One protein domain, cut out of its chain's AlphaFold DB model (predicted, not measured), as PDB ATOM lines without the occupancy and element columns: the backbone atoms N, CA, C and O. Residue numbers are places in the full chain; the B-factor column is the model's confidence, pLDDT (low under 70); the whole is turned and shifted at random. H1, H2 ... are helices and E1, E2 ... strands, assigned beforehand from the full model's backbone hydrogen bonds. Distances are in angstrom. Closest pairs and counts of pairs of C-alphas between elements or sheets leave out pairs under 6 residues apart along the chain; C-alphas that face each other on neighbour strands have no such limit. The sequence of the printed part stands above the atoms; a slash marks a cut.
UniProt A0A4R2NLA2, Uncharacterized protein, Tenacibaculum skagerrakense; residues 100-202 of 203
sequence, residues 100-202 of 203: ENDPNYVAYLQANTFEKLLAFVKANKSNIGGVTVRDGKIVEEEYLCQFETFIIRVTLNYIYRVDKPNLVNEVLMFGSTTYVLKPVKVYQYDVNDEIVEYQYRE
ATOM      1  N   GLU A 100       8.876  20.333  -8.826       80.62
ATOM      2  CA  GLU A 100       7.746  20.803  -9.631       80.62
ATOM      3  C   GLU A 100       6.407  20.199  -9.186       80.62
ATOM      4  O   GLU A 100       5.369  20.832  -9.365       80.62
ATOM      5  N   ASN A 101       6.441  19.014  -8.572       82.81
ATOM      6  CA  ASN A 101       5.258  18.297  -8.101       82.81
ATOM      7  C   ASN A 101       5.060  18.405  -6.577       82.81
ATOM      8  O   ASN A 101       4.110  17.829  -6.049       82.81
ATOM      9  N   ASP A 102       5.929  19.131  -5.867       87.12
ATOM     10  CA  ASP A 102       5.824  19.360  -4.425       87.12
ATOM     11  C   ASP A 102       4.855  20.528  -4.134       87.12
ATOM     12  O   ASP A 102       5.122  21.670  -4.533       87.12
ATOM     13  N   PRO A 103       3.737  20.304  -3.410       89.56
ATOM     14  CA  PRO A 103       2.792  21.366  -3.064       89.56
ATOM     15  C   PRO A 103       3.429  22.540  -2.308       89.56
ATOM     16  O   PRO A 103       3.023  23.688  -2.498       89.56
ATOM     17  N   ASN A 104       4.453  22.282  -1.484       91.50
ATOM     18  CA  ASN A 104       5.167  23.334  -0.761       91.50
ATOM     19  C   ASN A 104       6.031  24.174  -1.697       91.50
ATOM     20  O   ASN A 104       6.186  25.376  -1.473       91.50
ATOM     21  N   TYR A 105       6.566  23.573  -2.761       92.12
ATOM     22  CA  TYR A 105       7.296  24.317  -3.779       92.12
ATOM     23  C   TYR A 105       6.351  25.238  -4.553       92.12
ATOM     24  O   TYR A 105       6.654  26.416  -4.722       92.12
ATOM     25  N   VAL A 106       5.160  24.757  -4.928       91.12
ATOM     26  CA  VAL A 106       4.126  25.595  -5.561       91.12
ATOM     27  C   VAL A 106       3.716  26.756  -4.647       91.12
ATOM     28  O   VAL A 106       3.658  27.901  -5.098       91.12
ATOM     29  N   ALA A 107       3.485  26.492  -3.357       92.81
ATOM     30  CA  ALA A 107       3.165  27.532  -2.378       92.81
ATOM     31  C   ALA A 107       4.304  28.559  -2.222       92.81
ATOM     32  O   ALA A 107       4.044  29.763  -2.186       92.81
ATOM     33  N   TYR A 108       5.559  28.101  -2.204       94.38
ATOM     34  CA  TYR A 108       6.738  28.968  -2.197       94.38
ATOM     35  C   TYR A 108       6.807  29.861  -3.448       94.38
ATOM     36  O   TYR A 108       7.003  31.069  -3.320       94.38
ATOM     37  N   LEU A 109       6.565  29.319  -4.647       92.81
ATOM     38  CA  LEU A 109       6.521  30.107  -5.890       92.81
ATOM     39  C   LEU A 109       5.418  31.179  -5.870       92.81
ATOM     40  O   LEU A 109       5.582  32.262  -6.431       92.81
ATOM     41  N   GLN A 110       4.293  30.894  -5.210       93.25
ATOM     42  CA  GLN A 110       3.179  31.834  -5.052       93.25
ATOM     43  C   GLN A 110       3.406  32.881  -3.948       93.25
ATOM     44  O   GLN A 110       2.678  33.880  -3.885       93.25
ATOM     45  N   ALA A 111       4.422  32.702  -3.100       95.12
ATOM     46  CA  ALA A 111       4.807  33.636  -2.047       95.12
ATOM     47  C   ALA A 111       5.598  34.839  -2.607       95.12
ATOM     48  O   ALA A 111       6.696  35.168  -2.176       95.12
ATOM     49  N   ASN A 112       5.009  35.526  -3.586       94.44
ATOM     50  CA  ASN A 112       5.652  36.530  -4.440       94.44
ATOM     51  C   ASN A 112       5.688  37.967  -3.877       94.44
ATOM     52  O   ASN A 112       5.981  38.925  -4.591       94.44
ATOM     53  N   THR A 113       5.372  38.141  -2.596       96.25
ATOM     54  CA  THR A 113       5.444  39.436  -1.901       96.25
ATOM     55  C   THR A 113       6.215  39.257  -0.607       96.25
ATOM     56  O   THR A 113       6.226  38.149  -0.067       96.25
ATOM     57  N   PHE A 114       6.796  40.340  -0.087       96.69
ATOM     58  CA  PHE A 114       7.512  40.328   1.187       96.69
ATOM     59  C   PHE A 114       6.690  39.641   2.291       96.69
ATOM     60  O   PHE A 114       7.141  38.674   2.893       96.69
ATOM     61  N   GLU A 115       5.440  40.065   2.496       96.31
ATOM     62  CA  GLU A 115       4.609  39.527   3.581       96.31
ATOM     63  C   GLU A 115       4.203  38.068   3.360       96.31
ATOM     64  O   GLU A 115       4.209  37.278   4.303       96.31
ATOM     65  N   LYS A 116       3.910  37.669   2.114       96.56
ATOM     66  CA  LYS A 116       3.603  36.263   1.813       96.56
ATOM     67  C   LYS A 116       4.809  35.359   2.056       96.56
ATOM     68  O   LYS A 116       4.637  34.303   2.659       96.56
ATOM     69  N   LEU A 117       6.007  35.755   1.611       96.94
ATOM     70  CA  LEU A 117       7.208  34.948   1.833       96.94
ATOM     71  C   LEU A 117       7.566  34.903   3.317       96.94
ATOM     72  O   LEU A 117       7.853  33.825   3.829       96.94
ATOM     73  N   LEU A 118       7.460  36.029   4.027       95.94
ATOM     74  CA  LEU A 118       7.678  36.082   5.470       95.94
ATOM     75  C   LEU A 118       6.719  35.155   6.233       95.94
ATOM     76  O   LEU A 118       7.150  34.408   7.112       95.94
ATOM     77  N   ALA A 119       5.428  35.175   5.892       96.12
ATOM     78  CA  ALA A 119       4.440  34.281   6.487       96.12
ATOM     79  C   ALA A 119       4.747  32.809   6.171       96.12
ATOM     80  O   ALA A 119       4.723  31.970   7.073       96.12
ATOM     81  N   PHE A 120       5.101  32.507   4.917       95.75
ATOM     82  CA  PHE A 120       5.465  31.161   4.479       95.75
ATOM     83  C   PHE A 120       6.665  30.607   5.256       95.75
ATOM     84  O   PHE A 120       6.581  29.504   5.802       95.75
ATOM     85  N   VAL A 121       7.762  31.366   5.366       94.56
ATOM     86  CA  VAL A 121       8.969  30.889   6.063       94.56
ATOM     87  C   VAL A 121       8.779  30.806   7.572       94.56
ATOM     88  O   VAL A 121       9.312  29.898   8.199       94.56
ATOM     89  N   LYS A 122       7.969  31.683   8.179       92.94
ATOM     90  CA  LYS A 122       7.634  31.586   9.609       92.94
ATOM     91  C   LYS A 122       6.833  30.327   9.934       92.94
ATOM     92  O   LYS A 122       7.068  29.734  10.985       92.94
ATOM     93  N   ALA A 123       5.920  29.930   9.048       92.69
ATOM     94  CA  ALA A 123       5.098  28.735   9.223       92.69
ATOM     95  C   ALA A 123       5.879  27.428   9.005       92.69
ATOM     96  O   ALA A 123       5.547  26.420   9.620       92.69
ATOM     97  N   ASN A 124       6.917  27.450   8.162       91.94
ATOM     98  CA  ASN A 124       7.637  26.249   7.721       91.94
ATOM     99  C   ASN A 124       9.110  26.197   8.160       91.94
ATOM    100  O   ASN A 124       9.873  25.360   7.670       91.94
ATOM    101  N   LYS A 125       9.545  27.098   9.049       83.94
ATOM    102  CA  LYS A 125      10.933  27.110   9.514       83.94
ATOM    103  C   LYS A 125      11.281  25.795  10.209       83.94
ATOM    104  O   LYS A 125      10.554  25.305  11.070       83.94
ATOM    105  N   SER A 126      12.446  25.266   9.872       75.38
ATOM    106  CA  SER A 126      13.147  24.317  10.729       75.38
ATOM    107  C   SER A 126      13.734  25.063  11.937       75.38
ATOM    108  O   SER A 126      13.882  26.284  11.908       75.38
ATOM    109  N   ASN A 127      14.114  24.354  13.004       64.69
ATOM    110  CA  ASN A 127      14.814  24.951  14.159       64.69
ATOM    111  C   ASN A 127      16.262  25.387  13.840       64.69
ATOM    112  O   ASN A 127      17.073  25.580  14.742       64.69
ATOM    113  N   ILE A 128      16.597  25.504  12.557       61.34
ATOM    114  CA  ILE A 128      17.910  25.847  12.036       61.34
ATOM    115  C   ILE A 128      17.754  27.237  11.408       61.34
ATOM    116  O   ILE A 128      16.908  27.453  10.545       61.34
ATOM    117  N   GLY A 129      18.514  28.202  11.906       63.81
ATOM    118  CA  GLY A 129      18.282  29.626  11.659       63.81
ATOM    119  C   GLY A 129      18.202  30.379  12.982       63.81
ATOM    120  O   GLY A 129      17.725  29.848  13.988       63.81
ATOM    121  N   GLY A 130      18.761  31.583  13.009       82.81
ATOM    122  CA  GLY A 130      19.010  32.319  14.243       82.81
ATOM    123  C   GLY A 130      18.630  33.784  14.141       82.81
ATOM    124  O   GLY A 130      18.469  34.340  13.056       82.81
ATOM    125  N   VAL A 131      18.506  34.401  15.310       92.25
ATOM    126  CA  VAL A 131      18.381  35.849  15.451       92.25
ATOM    127  C   VAL A 131      19.750  36.381  15.844       92.25
ATOM    128  O   VAL A 131      20.265  36.045  16.912       92.25
ATOM    129  N   THR A 132      20.343  37.209  14.994       94.12
ATOM    130  CA  THR A 132      21.582  37.910  15.325       94.12
ATOM    131  C   THR A 132      21.227  39.219  16.004       94.12
ATOM    132  O   THR A 132      20.567  40.085  15.424       94.12
ATOM    133  N   VAL A 133      21.698  39.373  17.240       94.50
ATOM    134  CA  VAL A 133      21.522  40.589  18.034       94.50
ATOM    135  C   VAL A 133      22.864  41.298  18.167       94.50
ATOM    136  O   VAL A 133      23.866  40.682  18.530       94.50
ATOM    137  N   ARG A 134      22.888  42.603  17.898       94.00
ATOM    138  CA  ARG A 134      24.043  43.480  18.120       94.00
ATOM    139  C   ARG A 134      23.588  44.699  18.906       94.00
ATOM    140  O   ARG A 134      22.591  45.317  18.549       94.00
ATOM    141  N   ASP A 135      24.285  45.011  19.993       92.19
ATOM    142  CA  ASP A 135      23.973  46.153  20.867       92.19
ATOM    143  C   ASP A 135      22.503  46.182  21.334       92.19
ATOM    144  O   ASP A 135      21.848  47.223  21.355       92.19
ATOM    145  N   GLY A 136      21.954  45.004  21.660       91.19
ATOM    146  CA  GLY A 136      20.560  44.840  22.088       91.19
ATOM    147  C   GLY A 136      19.516  44.941  20.968       91.19
ATOM    148  O   GLY A 136      18.323  44.884  21.252       91.19
ATOM    149  N   LYS A 137      19.936  45.068  19.705       92.69
ATOM    150  CA  LYS A 137      19.060  45.197  18.535       92.69
ATOM    151  C   LYS A 137      19.150  43.975  17.644       92.69
ATOM    152  O   LYS A 137      20.244  43.481  17.378       92.69
ATOM    153  N   ILE A 138      18.011  43.520  17.136       94.88
ATOM    154  CA  ILE A 138      17.985  42.499  16.087       94.88
ATOM    155  C   ILE A 138      18.547  43.134  14.819       94.88
ATOM    156  O   ILE A 138      18.002  44.130  14.351       94.88
ATOM    157  N   VAL A 139      19.639  42.590  14.289       96.12
ATOM    158  CA  VAL A 139      20.238  43.036  13.019       96.12
ATOM    159  C   VAL A 139      19.974  42.047  11.892       96.12
ATOM    160  O   VAL A 139      19.957  42.434  10.728       96.12
ATOM    161  N   GLU A 140      19.730  40.783  12.231       96.44
ATOM    162  CA  GLU A 140      19.470  39.736  11.254       96.44
ATOM    163  C   GLU A 140      18.542  38.662  11.829       96.44
ATOM    164  O   GLU A 140      18.682  38.275  12.989       96.44
ATOM    165  N   GLU A 141      17.627  38.157  11.008       95.00
ATOM    166  CA  GLU A 141      16.864  36.937  11.275       95.00
ATOM    167  C   GLU A 141      16.973  35.991  10.083       95.00
ATOM    168  O   GLU A 141      16.597  36.351   8.967       95.00
ATOM    169  N   GLU A 142      17.450  34.773  10.316       94.12
ATOM    170  CA  GLU A 142      17.545  33.734   9.291       94.12
ATOM    171  C   GLU A 142      16.458  32.668   9.483       94.12
ATOM    172  O   GLU A 142      16.272  32.125  10.574       94.12
ATOM    173  N   TYR A 143      15.782  32.326   8.388       92.88
ATOM    174  CA  TYR A 143      14.798  31.255   8.301       92.88
ATOM    175  C   TYR A 143      15.285  30.191   7.312       92.88
ATOM    176  O   TYR A 143      15.348  30.446   6.105       92.88
ATOM    177  N   LEU A 144      15.588  28.984   7.797       90.81
ATOM    178  CA  LEU A 144      15.819  27.813   6.948       90.81
ATOM    179  C   LEU A 144      14.559  26.947   6.924       90.81
ATOM    180  O   LEU A 144      14.130  26.456   7.967       90.81
ATOM    181  N   CYS A 145      13.990  26.714   5.744       89.94
ATOM    182  CA  CYS A 145      12.898  25.753   5.566       89.94
ATOM    183  C   CYS A 145      13.429  24.551   4.783       89.94
ATOM    184  O   CYS A 145      14.017  24.716   3.709       89.94
ATOM    185  N   GLN A 146      13.238  23.353   5.332       87.31
ATOM    186  CA  GLN A 146      13.641  22.092   4.717       87.31
ATOM    187  C   GLN A 146      12.379  21.298   4.385       87.31
ATOM    188  O   GLN A 146      11.610  20.959   5.281       87.31
ATOM    189  N   PHE A 147      12.170  21.034   3.099       86.81
ATOM    190  CA  PHE A 147      11.055  20.245   2.584       86.81
ATOM    191  C   PHE A 147      11.575  18.956   1.953       86.81
ATOM    192  O   PHE A 147      12.779  18.764   1.813       86.81
ATOM    193  N   GLU A 148      10.670  18.081   1.529       80.75
ATOM    194  CA  GLU A 148      11.020  16.780   0.952       80.75
ATOM    195  C   GLU A 148      11.787  16.848  -0.370       80.75
ATOM    196  O   GLU A 148      12.479  15.891  -0.718       80.75
ATOM    197  N   THR A 149      11.655  17.947  -1.120       85.50
ATOM    198  CA  THR A 149      12.241  18.087  -2.465       85.50
ATOM    199  C   THR A 149      13.156  19.299  -2.616       85.50
ATOM    200  O   THR A 149      13.907  19.409  -3.591       85.50
ATOM    201  N   PHE A 150      13.123  20.236  -1.665       88.19
ATOM    202  CA  PHE A 150      13.866  21.488  -1.754       88.19
ATOM    203  C   PHE A 150      14.163  22.102  -0.388       88.19
ATOM    204  O   PHE A 150      13.586  21.753   0.637       88.19
ATOM    205  N   ILE A 151      15.094  23.050  -0.402       88.50
ATOM    206  CA  ILE A 151      15.522  23.817   0.762       88.50
ATOM    207  C   ILE A 151      15.482  25.280   0.350       88.50
ATOM    208  O   ILE A 151      15.958  25.624  -0.737       88.50
ATOM    209  N   ILE A 152      14.937  26.132   1.211       91.44
ATOM    210  CA  ILE A 152      15.018  27.583   1.047       91.44
ATOM    211  C   ILE A 152      15.624  28.214   2.287       91.44
ATOM    212  O   ILE A 152      15.399  27.762   3.411       91.44
ATOM    213  N   ARG A 153      16.380  29.284   2.065       92.38
ATOM    214  CA  ARG A 153      16.946  30.117   3.119       92.38
ATOM    215  C   ARG A 153      16.557  31.555   2.844       92.38
ATOM    216  O   ARG A 153      16.895  32.083   1.789       92.38
ATOM    217  N   VAL A 154      15.852  32.169   3.780       94.69
ATOM    218  CA  VAL A 154      15.457  33.575   3.697       94.69
ATOM    219  C   VAL A 154      16.026  34.300   4.899       94.69
ATOM    220  O   VAL A 154      15.841  33.860   6.031       94.69
ATOM    221  N   THR A 155      16.690  35.418   4.644       95.88
ATOM    222  CA  THR A 155      17.282  36.249   5.687       95.88
ATOM    223  C   THR A 155      16.654  37.633   5.655       95.88
ATOM    224  O   THR A 155      16.499  38.223   4.585       95.88
ATOM    225  N   LEU A 156      16.287  38.143   6.829       97.31
ATOM    226  CA  LEU A 156      15.854  39.518   7.050       97.31
ATOM    227  C   LEU A 156      17.010  40.295   7.669       97.31
ATOM    228  O   LEU A 156      17.453  39.945   8.758       97.31
ATOM    229  N   ASN A 157      17.475  41.348   7.008       97.12
ATOM    230  CA  ASN A 157      18.456  42.278   7.556       97.12
ATOM    231  C   ASN A 157      17.759  43.574   7.973       97.12
ATOM    232  O   ASN A 157      17.060  44.188   7.166       97.12
ATOM    233  N   TYR A 158      17.943  43.963   9.232       97.69
ATOM    234  CA  TYR A 158      17.324  45.136   9.835       97.69
ATOM    235  C   TYR A 158      18.294  46.316   9.809       97.69
ATOM    236  O   TYR A 158      19.303  46.337  10.520       97.69
ATOM    237  N   ILE A 159      17.955  47.333   9.021       96.88
ATOM    238  CA  ILE A 159      18.732  48.564   8.897       96.88
ATOM    239  C   ILE A 159      18.046  49.631   9.742       96.88
ATOM    240  O   ILE A 159      16.891  49.977   9.504       96.88
ATOM    241  N   TYR A 160      18.753  50.158  10.738       96.81
ATOM    242  CA  TYR A 160      18.238  51.180  11.649       96.81
ATOM    243  C   TYR A 160      18.495  52.587  11.114       96.81
ATOM    244  O   TYR A 160      19.435  52.820  10.352       96.81
ATOM    245  N   ARG A 161      17.661  53.540  11.532       95.62
ATOM    246  CA  ARG A 161      17.824  54.953  11.183       95.62
ATOM    247  C   ARG A 161      19.119  55.522  11.763       95.62
ATOM    248  O   ARG A 161      19.484  55.227  12.899       95.62
ATOM    249  N   VAL A 162      19.790  56.384  10.999       92.75
ATOM    250  CA  VAL A 162      21.027  57.056  11.439       92.75
ATOM    251  C   VAL A 162      20.731  58.114  12.504       92.75
ATOM    252  O   VAL A 162      21.476  58.244  13.470       92.75
ATOM    253  N   ASP A 163      19.629  58.849  12.344       92.94
ATOM    254  CA  ASP A 163      19.200  59.921  13.246       92.94
ATOM    255  C   ASP A 163      18.500  59.400  14.511       92.94
ATOM    256  O   ASP A 163      18.623  60.007  15.575       92.94
ATOM    257  N   LYS A 164      17.806  58.257  14.416       92.56
ATOM    258  CA  LYS A 164      17.135  57.582  15.542       92.56
ATOM    259  C   LYS A 164      17.458  56.081  15.573       92.56
ATOM    260  O   LYS A 164      16.646  55.268  15.132       92.56
ATOM    261  N   PRO A 165      18.623  55.671  16.113       90.69
ATOM    262  CA  PRO A 165      19.110  54.294  16.005       90.69
ATOM    263  C   PRO A 165      18.236  53.216  16.657       90.69
ATOM    264  O   PRO A 165      18.506  52.035  16.463       90.69
ATOM    265  N   ASN A 166      17.250  53.574  17.477       90.62
ATOM    266  CA  ASN A 166      16.268  52.654  18.059       90.62
ATOM    267  C   ASN A 166      15.118  52.297  17.098       90.62
ATOM    268  O   ASN A 166      14.371  51.369  17.388       90.62
ATOM    269  N   LEU A 167      14.982  53.005  15.975       94.75
ATOM    270  CA  LEU A 167      13.940  52.776  14.977       94.75
ATOM    271  C   LEU A 167      14.512  52.065  13.752       94.75
ATOM    272  O   LEU A 167      15.581  52.421  13.248       94.75
ATOM    273  N   VAL A 168      13.781  51.074  13.253       96.88
ATOM    274  CA  VAL A 168      14.121  50.363  12.018       96.88
ATOM    275  C   VAL A 168      13.771  51.260  10.833       96.88
ATOM    276  O   VAL A 168      12.625  51.640  10.659       96.88
ATOM    277  N   ASN A 169      14.742  51.602   9.997       97.00
ATOM    278  CA  ASN A 169      14.488  52.325   8.753       97.00
ATOM    279  C   ASN A 169      13.855  51.400   7.706       97.00
ATOM    280  O   ASN A 169      12.826  51.706   7.105       97.00
ATOM    281  N   GLU A 170      14.479  50.245   7.492       97.56
ATOM    282  CA  GLU A 170      14.053  49.280   6.486       97.56
ATOM    283  C   GLU A 170      14.484  47.860   6.852       97.56
ATOM    284  O   GLU A 170      15.439  47.649   7.601       97.56
ATOM    285  N   VAL A 171      13.769  46.883   6.301       97.94
ATOM    286  CA  VAL A 171      14.124  45.467   6.362       97.94
ATOM    287  C   VAL A 171      14.341  44.960   4.948       97.94
ATOM    288  O   VAL A 171      13.424  44.992   4.124       97.94
ATOM    289  N   LEU A 172      15.551  44.483   4.676       97.62
ATOM    290  CA  LEU A 172      15.920  43.840   3.420       97.62
ATOM    291  C   LEU A 172      15.751  42.327   3.554       97.62
ATOM    292  O   LEU A 172      16.366  41.707   4.420       97.62
ATOM    293  N   MET A 173      14.961  41.730   2.667       97.56
ATOM    294  CA  MET A 173      14.828  40.285   2.531       97.56
ATOM    295  C   MET A 173      15.722  39.775   1.397       97.56
ATOM    296  O   MET A 173      15.674  40.284   0.279       97.56
ATOM    297  N   PHE A 174      16.529  38.750   1.655       95.00
ATOM    298  CA  PHE A 174      17.401  38.151   0.640       95.00
ATOM    299  C   PHE A 174      17.553  36.635   0.827       95.00
ATOM    300  O   PHE A 174      17.019  36.051   1.771       95.00
ATOM    301  N   GLY A 175      18.265  35.992  -0.104       92.25
ATOM    302  CA  GLY A 175      18.431  34.541  -0.168       92.25
ATOM    303  C   GLY A 175      17.522  33.929  -1.233       92.25
ATOM    304  O   GLY A 175      17.593  34.293  -2.405       92.25
ATOM    305  N   SER A 176      16.660  33.000  -0.835       93.94
ATOM    306  CA  SER A 176      15.639  32.373  -1.678       93.94
ATOM    307  C   SER A 176      14.448  33.316  -1.905       93.94
ATOM    308  O   SER A 176      13.330  33.042  -1.484       93.94
ATOM    309  N   THR A 177      14.703  34.465  -2.533       93.38
ATOM    310  CA  THR A 177      13.725  35.552  -2.721       93.38
ATOM    311  C   THR A 177      13.488  35.900  -4.188       93.38
ATOM    312  O   THR A 177      12.858  36.909  -4.480       93.38
ATOM    313  N   THR A 178      13.951  35.068  -5.128       88.31
ATOM    314  CA  THR A 178      13.922  35.332  -6.582       88.31
ATOM    315  C   THR A 178      12.544  35.734  -7.124       88.31
ATOM    316  O   THR A 178      12.467  36.479  -8.094       88.31
ATOM    317  N   TYR A 179      11.457  35.269  -6.504       88.81
ATOM    318  CA  TYR A 179      10.080  35.555  -6.929       88.81
ATOM    319  C   TYR A 179       9.433  36.739  -6.196       88.81
ATOM    320  O   TYR A 179       8.287  37.089  -6.477       88.81
ATOM    321  N   VAL A 180      10.143  37.361  -5.253       93.75
ATOM    322  CA  VAL A 180       9.678  38.536  -4.515       93.75
ATOM    323  C   VAL A 180      10.156  39.787  -5.237       93.75
ATOM    324  O   VAL A 180      11.317  40.167  -5.133       93.75
ATOM    325  N   LEU A 181       9.240  40.451  -5.943       89.06
ATOM    326  CA  LEU A 181       9.562  41.627  -6.762       89.06
ATOM    327  C   LEU A 181      10.110  42.796  -5.934       89.06
ATOM    328  O   LEU A 181      11.016  43.496  -6.363       89.06
ATOM    329  N   LYS A 182       9.554  43.006  -4.736       94.62
ATOM    330  CA  LYS A 182       9.910  44.116  -3.845       94.62
ATOM    331  C   LYS A 182      10.302  43.586  -2.466       94.62
ATOM    332  O   LYS A 182       9.452  43.541  -1.572       94.62
ATOM    333  N   PRO A 183      11.543  43.109  -2.293       96.12
ATOM    334  CA  PRO A 183      11.959  42.413  -1.083       96.12
ATOM    335  C   PRO A 183      12.459  43.366   0.015       96.12
ATOM    336  O   PRO A 183      12.943  42.907   1.044       96.12
ATOM    337  N   VAL A 184      12.342  44.684  -0.166       97.75
ATOM    338  CA  VAL A 184      12.655  45.668   0.875       97.75
ATOM    339  C   VAL A 184      11.369  46.272   1.417       97.75
ATOM    340  O   VAL A 184      10.568  46.795   0.641       97.75
ATOM    341  N   LYS A 185      11.206  46.249   2.741       98.00
ATOM    342  CA  LYS A 185      10.128  46.930   3.467       98.00
ATOM    343  C   LYS A 185      10.687  48.150   4.194       98.00
ATOM    344  O   LYS A 185      11.480  47.996   5.117       98.00
ATOM    345  N   VAL A 186      10.274  49.347   3.792       97.69
ATOM    346  CA  VAL A 186      10.691  50.633   4.373       97.69
ATOM    347  C   VAL A 186       9.596  51.145   5.303       97.69
ATOM    348  O   VAL A 186       8.424  51.131   4.929       97.69
ATOM    349  N   TYR A 187       9.969  51.587   6.500       97.00
ATOM    350  CA  TYR A 187       9.054  52.062   7.535       97.00
ATOM    351  C   TYR A 187       8.960  53.587   7.490       97.00
ATOM    352  O   TYR A 187       9.978  54.276   7.437       97.00
ATOM    353  N   GLN A 188       7.740  54.120   7.530       95.75
ATOM    354  CA  GLN A 188       7.495  55.554   7.650       95.75
ATOM    355  C   GLN A 188       6.949  55.876   9.031       95.75
ATOM    356  O   GLN A 188       6.053  55.195   9.529       95.75
ATOM    357  N   TYR A 189       7.504  56.925   9.626       96.12
ATOM    358  CA  TYR A 189       7.227  57.332  10.993       96.12
ATOM    359  C   TYR A 189       6.629  58.732  11.027       96.12
ATOM    360  O   TYR A 189       7.020  59.587  10.227       96.12
ATOM    361  N   ASP A 190       5.718  58.970  11.965       94.56
ATOM    362  CA  ASP A 190       5.252  60.316  12.279       94.56
ATOM    363  C   ASP A 190       6.247  61.076  13.179       94.56
ATOM    364  O   ASP A 190       7.368  60.638  13.453       94.56
ATOM    365  N   VAL A 191       5.834  62.258  13.643       93.25
ATOM    366  CA  VAL A 191       6.634  63.098  14.548       93.25
ATOM    367  C   VAL A 191       6.817  62.495  15.947       93.25
ATOM    368  O   VAL A 191       7.731  62.913  16.658       93.25
ATOM    369  N   ASN A 192       5.982  61.526  16.331       95.19
ATOM    370  CA  ASN A 192       6.016  60.829  17.617       95.19
ATOM    371  C   ASN A 192       6.768  59.491  17.539       95.19
ATOM    372  O   ASN A 192       6.766  58.740  18.511       95.19
ATOM    373  N   ASP A 193       7.428  59.202  16.411       93.06
ATOM    374  CA  ASP A 193       8.107  57.932  16.138       93.06
ATOM    375  C   ASP A 193       7.175  56.711  16.072       93.06
ATOM    376  O   ASP A 193       7.622  55.569  16.216       93.06
ATOM    377  N   GLU A 194       5.892  56.930  15.784       94.25
ATOM    378  CA  GLU A 194       4.935  55.861  15.512       94.25
ATOM    379  C   GLU A 194       4.941  55.501  14.029       94.25
ATOM    380  O   GLU A 194       5.046  56.364  13.155       94.25
ATOM    381  N   ILE A 195       4.834  54.205  13.726       94.62
ATOM    382  CA  ILE A 195       4.773  53.747  12.339       94.62
ATOM    383  C   ILE A 195       3.403  54.097  11.755       94.62
ATOM    384  O   ILE A 195       2.386  53.599  12.233       94.62
ATOM    385  N   VAL A 196       3.392  54.880  10.680       95.69
ATOM    386  CA  VAL A 196       2.162  55.292   9.983       95.69
ATOM    387  C   VAL A 196       1.951  54.570   8.659       95.69
ATOM    388  O   VAL A 196       0.813  54.340   8.256       95.69
ATOM    389  N   GLU A 197       3.032  54.178   7.984       94.56
ATOM    390  CA  GLU A 197       2.965  53.519   6.681       94.56
ATOM    391  C   GLU A 197       4.193  52.628   6.449       94.56
ATOM    392  O   GLU A 197       5.237  52.770   7.094       94.56
ATOM    393  N   TYR A 198       4.072  51.709   5.491       94.12
ATOM    394  CA  TYR A 198       5.198  50.971   4.934       94.12
ATOM    395  C   TYR A 198       5.200  51.085   3.416       94.12
ATOM    396  O   TYR A 198       4.152  51.000   2.777       94.12
ATOM    397  N   GLN A 199       6.390  51.171   2.831       95.31
ATOM    398  CA  GLN A 199       6.579  51.113   1.385       95.31
ATOM    399  C   GLN A 199       7.449  49.919   1.000       95.31
ATOM    400  O   GLN A 199       8.375  49.549   1.720       95.31
ATOM    401  N   TYR A 200       7.166  49.333  -0.163       96.44
ATOM    402  CA  TYR A 200       7.954  48.237  -0.720       96.44
ATOM    403  C   TYR A 200       8.740  48.705  -1.943       96.44
ATOM    404  O   TYR A 200       8.163  49.325  -2.847       96.44
ATOM    405  N   ARG A 201      10.032  48.363  -2.000       94.62
ATOM    406  CA  ARG A 201      10.926  48.703  -3.120       94.62
ATOM    407  C   ARG A 201      11.737  47.502  -3.618       94.62
ATOM    408  O   ARG A 201      11.857  46.493  -2.922       94.62
ATOM    409  N   GLU A 202      12.248  47.640  -4.834       89.69
ATOM    410  CA  GLU A 202      13.212  46.721  -5.455       89.69
ATOM    411  C   GLU A 202      14.615  46.913  -4.831       89.69
ATOM    412  O   GLU A 202      14.820  47.861  -4.060       89.69
TER     413      GLU A 202
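This is residues 100 to 202 of the 203 residues of an uncharacterized protein of Tenacibaculum skagerrakense (UniProt A0A4R2NLA2). One strongly twisted sheet of six strands makes a long wall, with H2 packed slantwise over one face and no named helix on the other. H1 lies partly beside H2, off the sheet. The printed part has 103 residues with two named helices, then six named strands, in the mixed class; the sheet runs E1 E2 E3 E4 E5 E6, antiparallel throughout. It is only just compact, close to loose, with a radius of gyration of the C-alphas of 15.0 A, and elongated, spanning 50 by 26 by 18 A.

Find C-alpha 103 at (2.792, 21.366, -3.064), where H1, residues 103 to 110, begins. H2, residues 114 to 124, covers 15.5 A. Next come E1, residues 131 to 134; E2, 137 to 146, 27.5 A; E3, 151 to 160, 29.6 A; E4, 168 to 175, 20.4 A; E5, 184 to 189; and E6, 195 to 201, ending at C-alpha 201 (10.926, 48.703, -3.120).

The strands form a meander, each the antiparallel neighbour of the one before, with successive strands in hairpins. Look for N 132 and O 140 between E1 and E2, 2.8 A; N 143 and O 154 between E2 and E3, 2.8 A; N 157 and O 172 between E3 and E4, 2.8 A; N 171 and O 185 between E4 and E5, 2.8 A; and N 186 and O 199 between E5 and E6, 2.8 A. H2 is on the sheet, making two layers, helix over strands; its height over the sheet is 7.0 A. It lies over E3, at 50 degrees on the local plane; their closest C-alphas, of Val 121 and Val 154, are 7.4 A apart. H1 is close to H2 but not clearly touching: their closest C-alphas, of Tyr 108 and Phe 120, are 7.1 A apart. In H1 and H2 every O i to N i+4 pair is within hydrogen-bond range.

The two farthest C-alphas, of Asn 101 and Val 191, are 50.2 A apart. The printed part has no cut and no long link. Its mean pLDDT is 92.2; residues 127 to 129 are under 70.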